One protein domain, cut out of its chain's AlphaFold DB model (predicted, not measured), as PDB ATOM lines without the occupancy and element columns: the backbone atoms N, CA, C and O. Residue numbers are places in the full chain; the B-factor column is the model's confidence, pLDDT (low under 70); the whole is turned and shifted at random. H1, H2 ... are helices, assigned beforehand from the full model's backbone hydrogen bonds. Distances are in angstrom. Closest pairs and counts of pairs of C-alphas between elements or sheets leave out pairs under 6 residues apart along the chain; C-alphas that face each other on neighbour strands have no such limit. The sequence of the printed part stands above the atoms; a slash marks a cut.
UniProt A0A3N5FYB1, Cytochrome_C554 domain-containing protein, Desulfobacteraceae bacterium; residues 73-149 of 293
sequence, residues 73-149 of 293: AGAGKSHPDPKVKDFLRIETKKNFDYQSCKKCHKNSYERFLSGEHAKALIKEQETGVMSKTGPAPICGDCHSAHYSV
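Overview. This is residues 73 to 149 of the 293 residues of the protein "Cytochrome_C554 domain-containing protein" of Desulfobacteraceae bacterium (UniProt A0A3N5FYB1). The longest helix, H4, joins H3 and H2 in an angled chain of short helices, and from its end residues 128 to 138 fold back to H5, which sits near H1 and H2. A long stretch with no named element, residues 73 to 91, forms an arm leading away from this loose body. The printed part has 77 residues with five named helices, H1 to H5 in chain order, and no named strand; its class is all helix, though under half of its residues, 34, are in named elements. It is loose, with a radius of gyration of the C-alphas of 14.6 A and spans of 39 by 31 by 24 A.

Along the chain. Find C-alpha 116 at (12.285, 0.844, -56.121); from there H4, residues 116 to 127, runs 16.2 A to C-alpha 127 at (18.915, 15.448, -54.021). Before it come H3, residues 106 to 113, 10.7 A long, and H2, residues 98 to 103, 10.1 A long. H1 is residues 92 to 95, and H5, residues 139 to 142, ends at C-alpha 142 at (12.964, -3.979, -43.157).

Arrangement. Look from H4 to H3: they are close but not clearly touching, the C-alphas of Phe 112 and Ala 118 being closest at 6.3 A, with a steep tilt of 57 degrees, the same way. H3 and H2 only just touch, only at the corner by their link, with 3 pairs of C-alphas within 8 A, closest Lys 102 and Tyr 109 at 5.6 A. H5 is close to but not clearly touching H1, with C-alphas 93 and 140 closest at 6.3 A; H4 and H5 are apart. Every O i to N i+4 pair is within hydrogen-bond range in H3 and H4; H2 has 0 of 2, but 3 of 3 O i to N i+3 pairs, and H1 and H5 are too short for an O i to N i+4 pair.

Size, cuts and confidence. The C-alphas farthest apart, of Lys 83 and Ser 114, are 39.9 A apart. The printed part has no cut; the link from H4 to H5 is long. The model's pLDDT is under 70 at residues 73 to 83, 85 to 92 and 94.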
ATOM      1  N   ALA A  73      36.884  -0.293 -35.065       61.47
ATOM      2  CA  ALA A  73      37.867   0.713 -34.708       61.47
ATOM      3  C   ALA A  73      37.883   1.749 -35.834       61.47
ATOM      4  O   ALA A  73      38.589   1.610 -36.832       61.47
ATOM      5  N   GLY A  74      37.029   2.765 -35.720       54.41
ATOM      6  CA  GLY A  74      36.985   3.857 -36.687       54.41
ATOM      7  C   GLY A  74      38.127   4.836 -36.419       54.41
ATOM      8  O   GLY A  74      38.215   5.378 -35.321       54.41
ATOM      9  N   ALA A  75      39.000   5.073 -37.405       53.66
ATOM     10  CA  ALA A  75      40.058   6.094 -37.352       53.66
ATOM     11  C   ALA A  75      40.966   6.041 -36.096       53.66
ATOM     12  O   ALA A  75      41.326   7.075 -35.536       53.66
ATOM     13  N   GLY A  76      41.315   4.835 -35.626       54.91
ATOM     14  CA  GLY A  76      42.176   4.648 -34.447       54.91
ATOM     15  C   GLY A  76      41.488   4.896 -33.098       54.91
ATOM     16  O   GLY A  76      42.168   4.979 -32.077       54.91
ATOM     17  N   LYS A  77      40.153   5.009 -33.074       58.78
ATOM     18  CA  LYS A  77      39.335   5.154 -31.862       58.78
ATOM     19  C   LYS A  77      38.391   3.961 -31.708       58.78
ATOM     20  O   LYS A  77      37.878   3.438 -32.698       58.78
ATOM     21  N   SER A  78      38.164   3.535 -30.464       56.41
ATOM     22  CA  SER A  78      37.170   2.509 -30.131       56.41
ATOM     23  C   SER A  78      35.783   2.943 -30.608       56.41
ATOM     24  O   SER A  78      35.422   4.105 -30.461       56.41
ATOM     25  N   HIS A  79      35.004   2.027 -31.176       64.44
ATOM     26  CA  HIS A  79      33.599   2.244 -31.506       64.44
ATOM     27  C   HIS A  79      32.743   1.377 -30.568       64.44
ATOM     28  O   HIS A  79      32.862   0.153 -30.643       64.44
ATOM     29  N   PRO A  80      31.892   1.946 -29.691       61.94
ATOM     30  CA  PRO A  80      31.641   3.375 -29.443       61.94
ATOM     31  C   PRO A  80      32.806   4.152 -28.805       61.94
ATOM     32  O   PRO A  80      33.422   3.644 -27.870       61.94
ATOM     33  N   ASP A  81      33.038   5.407 -29.223       65.00
ATOM     34  CA  ASP A  81      33.902   6.345 -28.483       65.00
ATOM     35  C   ASP A  81      33.015   7.230 -27.591       65.00
ATOM     36  O   ASP A  81      32.381   8.166 -28.094       65.00
ATOM     37  N   PRO A  82      32.953   6.980 -26.270       64.81
ATOM     38  CA  PRO A  82      32.127   7.769 -25.358       64.81
ATOM     39  C   PRO A  82      32.571   9.237 -25.252       64.81
ATOM     40  O   PRO A  82      31.847  10.051 -24.683       64.81
ATOM     41  N   LYS A  83      33.745   9.604 -25.789       67.62
ATOM     42  CA  LYS A  83      34.272  10.976 -25.758       67.62
ATOM     43  C   LYS A  83      33.723  11.861 -26.881       67.62
ATOM     44  O   LYS A  83      33.933  13.074 -26.852       67.62
ATOM     45  N   VAL A  84      33.027  11.298 -27.871       70.19
ATOM     46  CA  VAL A  84      32.450  12.058 -28.988       70.19
ATOM     47  C   VAL A  84      31.043  12.542 -28.615       70.19
ATOM     48  O   VAL A  84      30.121  11.745 -28.453       70.19
ATOM     49  N   LYS A  85      30.878  13.869 -28.497       63.41
ATOM     50  CA  LYS A  85      29.730  14.526 -27.833       63.41
ATOM     51  C   LYS A  85      28.350  14.300 -28.477       63.41
ATOM     52  O   LYS A  85      27.346  14.579 -27.836       63.41
ATOM     53  N   ASP A  86      28.274  13.711 -29.667       68.12
ATOM     54  CA  ASP A  86      27.005  13.395 -30.341       68.12
ATOM     55  C   ASP A  86      26.949  11.966 -30.899       68.12
ATOM     56  O   ASP A  86      26.014  11.609 -31.610       68.12
ATOM     57  N   PHE A  87      27.913  11.113 -30.545       65.50
ATOM     58  CA  PHE A  87      28.016   9.759 -31.091       65.50
ATOM     59  C   PHE A  87      26.752   8.923 -30.850       65.50
ATOM     60  O   PHE A  87      26.228   8.291 -31.763       65.50
ATOM     61  N   LEU A  88      26.196   8.997 -29.637       66.69
ATOM     62  CA  LEU A  88      24.982   8.266 -29.268       66.69
ATOM     63  C   LEU A  88      23.708   8.785 -29.959       66.69
ATOM     64  O   LEU A  88      22.677   8.121 -29.892       66.69
ATOM     65  N   ARG A  89      23.766   9.949 -30.618       67.94
ATOM     66  CA  ARG A  89      22.639  10.558 -31.345       67.94
ATOM     67  C   ARG A  89      22.626  10.208 -32.833       67.94
ATOM     68  O   ARG A  89      21.663  10.541 -33.516       67.94
ATOM     69  N   ILE A  90      23.671   9.553 -33.337       67.19
ATOM     70  CA  ILE A  90      23.758   9.128 -34.736       67.19
ATOM     71  C   ILE A  90      22.810   7.943 -34.959       67.19
ATOM     72  O   ILE A  90      22.781   7.002 -34.164       67.19
ATOM     73  N   GLU A  91      22.056   7.963 -36.063       68.44
ATOM     74  CA  GLU A  91      21.294   6.794 -36.510       68.44
ATOM     75  C   GLU A  91      22.251   5.651 -36.872       68.44
ATOM     76  O   GLU A  91      22.906   5.661 -37.918       68.44
ATOM     77  N   THR A  92      22.302   4.632 -36.013       67.88
ATOM     78  CA  THR A  92      23.215   3.484 -36.133       67.88
ATOM     79  C   THR A  92      23.064   2.736 -37.450       67.88
ATOM     80  O   THR A  92      24.054   2.301 -38.031       67.88
ATOM     81  N   LYS A  93      21.836   2.639 -37.967       70.31
ATOM     82  CA  LYS A  93      21.543   1.947 -39.226       70.31
ATOM     83  C   LYS A  93      22.153   2.639 -40.444       70.31
ATOM     84  O   LYS A  93      22.657   1.953 -41.321       70.31
ATOM     85  N   LYS A  94      22.138   3.976 -40.488       66.69
ATOM     86  CA  LYS A  94      22.677   4.750 -41.620       66.69
ATOM     87  C   LYS A  94      24.201   4.782 -41.643       66.69
ATOM     88  O   LYS A  94      24.786   4.925 -42.709       66.69
ATOM     89  N   ASN A  95      24.836   4.646 -40.481       73.00
ATOM     90  CA  ASN A  95      26.293   4.591 -40.376       73.00
ATOM     91  C   ASN A  95      26.866   3.200 -40.707       73.00
ATOM     92  O   ASN A  95      28.068   3.060 -40.916       73.00
ATOM     93  N   PHE A  96      26.027   2.163 -40.726       79.06
ATOM     94  CA  PHE A  96      26.452   0.816 -41.077       79.06
ATOM     95  C   PHE A  96      26.568   0.652 -42.596       79.06
ATOM     96  O   PHE A  96      25.625   0.938 -43.338       79.06
ATOM     97  N   ASP A  97      27.702   0.124 -43.058       82.94
ATOM     98  CA  ASP A  97      27.883  -0.228 -44.463       82.94
ATOM     99  C   ASP A  97      27.095  -1.500 -44.811       82.94
ATOM    100  O   ASP A  97      27.560  -2.636 -44.647       82.94
ATOM    101  N   TYR A  98      25.889  -1.296 -45.339       83.56
ATOM    102  CA  TYR A  98      25.002  -2.375 -45.761       83.56
ATOM    103  C   TYR A  98      25.554  -3.197 -46.942       83.56
ATOM    104  O   TYR A  98      25.018  -4.272 -47.222       83.56
ATOM    105  N   GLN A  99      26.644  -2.777 -47.606       87.25
ATOM    106  CA  GLN A  99      27.338  -3.628 -48.583       87.25
ATOM    107  C   GLN A  99      27.902  -4.896 -47.936       87.25
ATOM    108  O   GLN A  99      28.027  -5.924 -48.605       87.25
ATOM    109  N   SER A 100      28.155  -4.878 -46.624       88.88
ATOM    110  CA  SER A 100      28.569  -6.059 -45.860       88.88
ATOM    111  C   SER A 100      27.580  -7.218 -45.998       88.88
ATOM    112  O   SER A 100      27.995  -8.378 -46.054       88.88
ATOM    113  N   CYS A 101      26.285  -6.925 -46.175       90.62
ATOM    114  CA  CYS A 101      25.255  -7.932 -46.421       90.62
ATOM    115  C   CYS A 101      25.524  -8.740 -47.701       90.62
ATOM    116  O   CYS A 101      25.220  -9.931 -47.744       90.62
ATOM    117  N   LYS A 102      26.128  -8.136 -48.739       94.06
ATOM    118  CA  LYS A 102      26.418  -8.786 -50.033       94.06
ATOM    119  C   LYS A 102      27.338  -9.999 -49.889       94.06
ATOM    120  O   LYS A 102      27.219 -10.929 -50.685       94.06
ATOM    121  N   LYS A 103      28.229 -10.005 -48.887       92.31
ATOM    122  CA  LYS A 103      29.187 -11.099 -48.649       92.31
ATOM    123  C   LYS A 103      28.482 -12.450 -48.475       92.31
ATOM    124  O   LYS A 103      28.980 -13.449 -48.980       92.31
ATOM    125  N   CYS A 104      27.309 -12.458 -47.833       93.50
ATOM    126  CA  CYS A 104      26.510 -13.671 -47.608       93.50
ATOM    127  C   CYS A 104      25.176 -13.672 -48.383       93.50
ATOM    128  O   CYS A 104      24.742 -14.709 -48.875       93.50
ATOM    129  N   HIS A 105      24.532 -12.515 -48.562       93.88
ATOM    130  CA  HIS A 105      23.222 -12.370 -49.212       93.88
ATOM    131  C   HIS A 105      23.310 -11.786 -50.627       93.88
ATOM    132  O   HIS A 105      22.517 -10.918 -50.993       93.88
ATOM    133  N   LYS A 106      24.251 -12.268 -51.448       96.00
ATOM    134  CA  LYS A 106      24.509 -11.740 -52.802       96.00
ATOM    135  C   LYS A 106      23.235 -11.587 -53.647       96.00
ATOM    136  O   LYS A 106      22.955 -10.495 -54.129       96.00
ATOM    137  N   ASN A 107      22.427 -12.643 -53.755       96.25
ATOM    138  CA  ASN A 107      21.214 -12.627 -54.579       96.25
ATOM    139  C   ASN A 107      20.171 -11.620 -54.071       96.25
ATOM    140  O   ASN A 107      19.554 -10.912 -54.860       96.25
ATOM    141  N   SER A 108      19.948 -11.550 -52.756       95.50
ATOM    142  CA  SER A 108      18.995 -10.597 -52.172       95.50
ATOM    143  C   SER A 108      19.479  -9.159 -52.326       95.50
ATOM    144  O   SER A 108      18.683  -8.279 -52.637       95.50
ATOM    145  N   TYR A 109      20.786  -8.943 -52.168       95.06
ATOM    146  CA  TYR A 109      21.430  -7.650 -52.357       95.06
ATOM    147  C   TYR A 109      21.286  -7.153 -53.802       95.06
ATOM    148  O   TYR A 109      20.845  -6.031 -54.029       95.06
ATOM    149  N   GLU A 110      21.568  -8.003 -54.792       95.12
ATOM    150  CA  GLU A 110      21.413  -7.661 -56.214       95.12
ATOM    151  C   GLU A 110      19.953  -7.346 -56.575       95.12
ATOM    152  O   GLU A 110      19.674  -6.356 -57.253       95.12
ATOM    153  N   ARG A 111      18.998  -8.129 -56.053       95.69
ATOM    154  CA  ARG A 111      17.560  -7.863 -56.229       95.69
ATOM    155  C   ARG A 111      17.146  -6.530 -55.609       95.69
ATOM    156  O   ARG A 111      16.404  -5.785 -56.245       95.69
ATOM    157  N   PHE A 112      17.649  -6.219 -54.412       95.19
ATOM    158  CA  PHE A 112      17.404  -4.941 -53.743       95.19
ATOM    159  C   PHE A 112      17.888  -3.755 -54.573       95.19
ATOM    160  O   PHE A 112      17.110  -2.832 -54.797       95.19
ATOM    161  N   LEU A 113      19.113  -3.812 -55.106       93.94
ATOM    162  CA  LEU A 113      19.666  -2.734 -55.933       93.94
ATOM    163  C   LEU A 113      18.832  -2.438 -57.188       93.94
ATOM    164  O   LEU A 113      18.750  -1.291 -57.615       93.94
ATOM    165  N   SER A 114      18.191  -3.455 -57.768       93.88
ATOM    166  CA  SER A 114      17.291  -3.271 -58.917       93.88
ATOM    167  C   SER A 114      15.906  -2.711 -58.549       93.88
ATOM    168  O   SER A 114      15.131  -2.321 -59.428       93.88
ATOM    169  N   GLY A 115      15.582  -2.696 -57.255       94.50
ATOM    170  CA  GLY A 115      14.269  -2.371 -56.721       94.50
ATOM    171  C   GLY A 115      13.988  -0.882 -56.541       94.50
ATOM    172  O   GLY A 115      14.869  -0.029 -56.630       94.50
ATOM    173  N   GLU A 116      12.729  -0.554 -56.249       93.31
ATOM    174  CA  GLU A 116      12.285   0.844 -56.121       93.31
ATOM    175  C   GLU A 116      12.831   1.536 -54.866       93.31
ATOM    176  O   GLU A 116      13.108   2.733 -54.901       93.31
ATOM    177  N   HIS A 117      13.050   0.802 -53.771       94.12
ATOM    178  CA  HIS A 117      13.643   1.369 -52.555       94.12
ATOM    179  C   HIS A 117      15.113   1.765 -52.751       94.12
ATOM    180  O   HIS A 117      15.511   2.834 -52.295       94.12
ATOM    181  N   ALA A 118      15.904   0.979 -53.492       93.38
ATOM    182  CA  ALA A 118      17.282   1.351 -53.812       93.38
ATOM    183  C   ALA A 118      17.346   2.569 -54.745       93.38
ATOM    184  O   ALA A 118      18.138   3.479 -54.515       93.38
ATOM    185  N   LYS A 119      16.462   2.648 -55.752       93.56
ATOM    186  CA  LYS A 119      16.333   3.847 -56.600       93.56
ATOM    187  C   LYS A 119      15.943   5.083 -55.786       93.56
ATOM    188  O   LYS A 119      16.468   6.166 -56.028       93.56
ATOM    189  N   ALA A 120      15.036   4.925 -54.819       93.00
ATOM    190  CA  ALA A 120      14.650   6.000 -53.912       93.00
ATOM    191  C   ALA A 120      15.829   6.461 -53.043       93.00
ATOM    192  O   ALA A 120      16.005   7.663 -52.877       93.00
ATOM    193  N   LEU A 121      16.659   5.530 -52.560       91.81
ATOM    194  CA  LEU A 121      17.861   5.844 -51.786       91.81
ATOM    195  C   LEU A 121      18.886   6.631 -52.608       91.81
ATOM    196  O   LEU A 121      19.372   7.650 -52.130       91.81
ATOM    197  N   ILE A 122      19.168   6.208 -53.844       91.62
ATOM    198  CA  ILE A 122      20.083   6.928 -54.748       91.62
ATOM    199  C   ILE A 122      19.578   8.356 -54.972       91.62
ATOM    200  O   ILE A 122      20.316   9.321 -54.792       91.62
ATOM    201  N   LYS A 123      18.284   8.508 -55.274       92.69
ATOM    202  CA  LYS A 123      17.670   9.824 -55.464       92.69
ATOM    203  C   LYS A 123      17.751  10.690 -54.206       92.69
ATOM    204  O   LYS A 123      18.007  11.889 -54.303       92.69
ATOM    205  N   GLU A 124      17.502  10.117 -53.032       92.31
ATOM    206  CA  GLU A 124      17.613  10.827 -51.755       92.31
ATOM    207  C   GLU A 124      19.055  11.285 -51.498       92.31
ATOM    208  O   GLU A 124      19.257  12.422 -51.084       92.31
ATOM    209  N   GLN A 125      20.055  10.457 -51.813       89.38
ATOM    210  CA  GLN A 125      21.473  10.806 -51.686       89.38
ATOM    211  C   GLN A 125      21.896  11.928 -52.644       89.38
ATOM    212  O   GLN A 125      22.659  12.806 -52.254       89.38
ATOM    213  N   GLU A 126      21.391  11.923 -53.879       92.50
ATOM    214  CA  GLU A 126      21.702  12.945 -54.886       92.50
ATOM    215  C   GLU A 126      21.012  14.285 -54.602       92.50
ATOM    216  O   GLU A 126      21.587  15.347 -54.826       92.50
ATOM    217  N   THR A 127      19.761  14.246 -54.135       91.88
ATOM    218  CA  THR A 127      18.915  15.448 -54.021       91.88
ATOM    219  C   THR A 127      18.769  15.974 -52.597       91.88
ATOM    220  O   THR A 127      18.331  17.106 -52.409       91.88
ATOM    221  N   GLY A 128      19.071  15.158 -51.586       88.38
ATOM    222  CA  GLY A 128      18.770  15.441 -50.181       88.38
ATOM    223  C   GLY A 128      17.273  15.426 -49.844       88.38
ATOM    224  O   GLY A 128      16.893  15.766 -48.722       88.38
ATOM    225  N   VAL A 129      16.400  15.062 -50.792       85.56
ATOM    226  CA  VAL A 129      14.944  15.093 -50.616       85.56
ATOM    227  C   VAL A 129      14.423  13.699 -50.289       85.56
ATOM    228  O   VAL A 129      14.471  12.789 -51.117       85.56
ATOM    229  N   MET A 130      13.853  13.556 -49.092       85.94
ATOM    230  CA  MET A 130      13.213  12.319 -48.646       85.94
ATOM    231  C   MET A 130      11.844  12.096 -49.302       85.94
ATOM    232  O   MET A 130      11.182  13.020 -49.789       85.94
ATOM    233  N   SER A 131      11.367  10.853 -49.248       83.12
ATOM    234  CA  SER A 131      10.001  10.519 -49.651       83.12
ATOM    235  C   SER A 131       8.963  11.053 -48.650       83.12
ATOM    236  O   SER A 131       9.261  11.332 -47.488       83.12
ATOM    237  N   LYS A 132       7.690  11.115 -49.067       81.06
ATOM    238  CA  LYS A 132       6.567  11.470 -48.172       81.06
ATOM    239  C   LYS A 132       6.430  10.528 -46.970       81.06
ATOM    240  O   LYS A 132       5.816  10.897 -45.977       81.06
ATOM    241  N   THR A 133       6.952   9.312 -47.090       81.81
ATOM    242  CA  THR A 133       6.868   8.245 -46.088       81.81
ATOM    243  C   THR A 133       8.141   8.119 -45.248       81.81
ATOM    244  O   THR A 133       8.278   7.151 -44.506       81.81
ATOM    245  N   GLY A 134       9.055   9.092 -45.343       86.38
ATOM    246  CA  GLY A 134      10.326   9.108 -44.619       86.38
ATOM    247  C   GLY A 134      11.537   8.798 -45.509       86.38
ATOM    248  O   GLY A 134      11.407   8.810 -46.742       86.38
ATOM    249  N   PRO A 135      12.709   8.555 -44.894       88.44
ATOM    250  CA  PRO A 135      13.927   8.207 -45.618       88.44
ATOM    251  C   PRO A 135      13.781   6.863 -46.341       88.44
ATOM    252  O   PRO A 135      13.028   5.986 -45.909       88.44
ATOM    253  N   ALA A 136      14.500   6.698 -47.447       91.25
ATOM    254  CA  ALA A 136      14.526   5.455 -48.200       91.25
ATOM    255  C   ALA A 136      15.099   4.306 -47.342       91.25
ATOM    256  O   ALA A 136      16.191   4.447 -46.782       91.25
ATOM    257  N   PRO A 137      14.390   3.168 -47.233       91.81
ATOM    258  CA  PRO A 137      14.805   2.086 -46.353       91.81
ATOM    259  C   PRO A 137      15.996   1.313 -46.929       91.81
ATOM    260  O   PRO A 137      16.056   1.028 -48.128       91.81
ATOM    261  N   ILE A 138      16.901   0.895 -46.047       90.62
ATOM    262  CA  ILE A 138      17.967  -0.078 -46.321       90.62
ATOM    263  C   ILE A 138      17.637  -1.436 -45.679       90.62
ATOM    264  O   ILE A 138      16.595  -1.612 -45.047       90.62
ATOM    265  N   CYS A 139      18.528  -2.425 -45.815       91.06
ATOM    266  CA  CYS A 139      18.304  -3.792 -45.317       91.06
ATOM    267  C   CYS A 139      17.846  -3.823 -43.844       91.06
ATOM    268  O   CYS A 139      16.875  -4.503 -43.506       91.06
ATOM    269  N   GLY A 140      18.507  -3.029 -42.990       88.81
ATOM    270  CA  GLY A 140      18.245  -2.938 -41.549       88.81
ATOM    271  C   GLY A 140      16.932  -2.248 -41.156       88.81
ATOM    272  O   GLY A 140      16.548  -2.275 -39.981       88.81
ATOM    273  N   ASP A 141      16.242  -1.611 -42.102       90.19
ATOM    274  CA  ASP A 141      14.937  -0.986 -41.865       90.19
ATOM    275  C   ASP A 141      13.794  -1.973 -42.038       90.19
ATOM    276  O   ASP A 141      12.813  -1.910 -41.301       90.19
ATOM    277  N   CYS A 142      13.959  -2.939 -42.943       91.31
ATOM    278  CA  CYS A 142      12.964  -3.979 -43.157       91.31
ATOM    279  C   CYS A 142      13.104  -5.126 -42.149       91.31
ATOM    280  O   CYS A 142      12.116  -5.607 -41.589       91.31
ATOM    281  N   HIS A 143      14.334  -5.580 -41.912       91.19
ATOM    282  CA  HIS A 143      14.603  -6.683 -41.000       91.19
ATOM    283  C   HIS A 143      15.881  -6.414 -40.201       91.19
ATOM    284  O   HIS A 143      16.877  -5.914 -40.715       91.19
ATOM    285  N   SER A 144      15.870  -6.745 -38.913       89.19
ATOM    286  CA  SER A 144      17.009  -6.466 -38.041       89.19
ATOM    287  C   SER A 144      18.144  -7.455 -38.293       89.19
ATOM    288  O   SER A 144      17.951  -8.664 -38.190       89.19
ATOM    289  N   ALA A 145      19.356  -6.954 -38.540       88.75
ATOM    290  CA  ALA A 145      20.544  -7.803 -38.587       88.75
ATOM    291  C   ALA A 145      20.827  -8.482 -37.232       88.75
ATOM    292  O   ALA A 145      21.366  -9.578 -37.210       88.75
ATOM    293  N   HIS A 146      20.415  -7.875 -36.115       90.19
ATOM    294  CA  HIS A 146      20.654  -8.429 -34.780       90.19
ATOM    295  C   HIS A 146      19.514  -9.305 -34.258       90.19
ATOM    296  O   HIS A 146      19.743 -10.139 -33.393       90.19
ATOM    297  N   TYR A 147      18.280  -9.100 -34.722       92.00
ATOM    298  CA  TYR A 147      17.106  -9.665 -34.044       92.00
ATOM    299  C   TYR A 147      16.126 -10.402 -34.954       92.00
ATOM    300  O   TYR A 147      15.124 -10.916 -34.457       92.00
ATOM    301  N   SER A 148      16.364 -10.447 -36.265       91.81
ATOM    302  CA  SER A 148      15.539 -11.264 -37.154       91.81
ATOM    303  C   SER A 148      15.798 -12.739 -36.893       91.81
ATOM    304  O   SER A 148      16.934 -13.196 -36.973       91.81
ATOM    305  N   VAL A 149      14.741 -13.481 -36.592       92.06
ATOM    306  CA  VAL A 149      14.790 -14.928 -36.363       92.06
ATOM    307  C   VAL A 149      14.579 -15.692 -37.673       92.06
ATOM    308  O   VAL A 149      13.953 -15.183 -38.606       92.06
TER     309      VAL A 149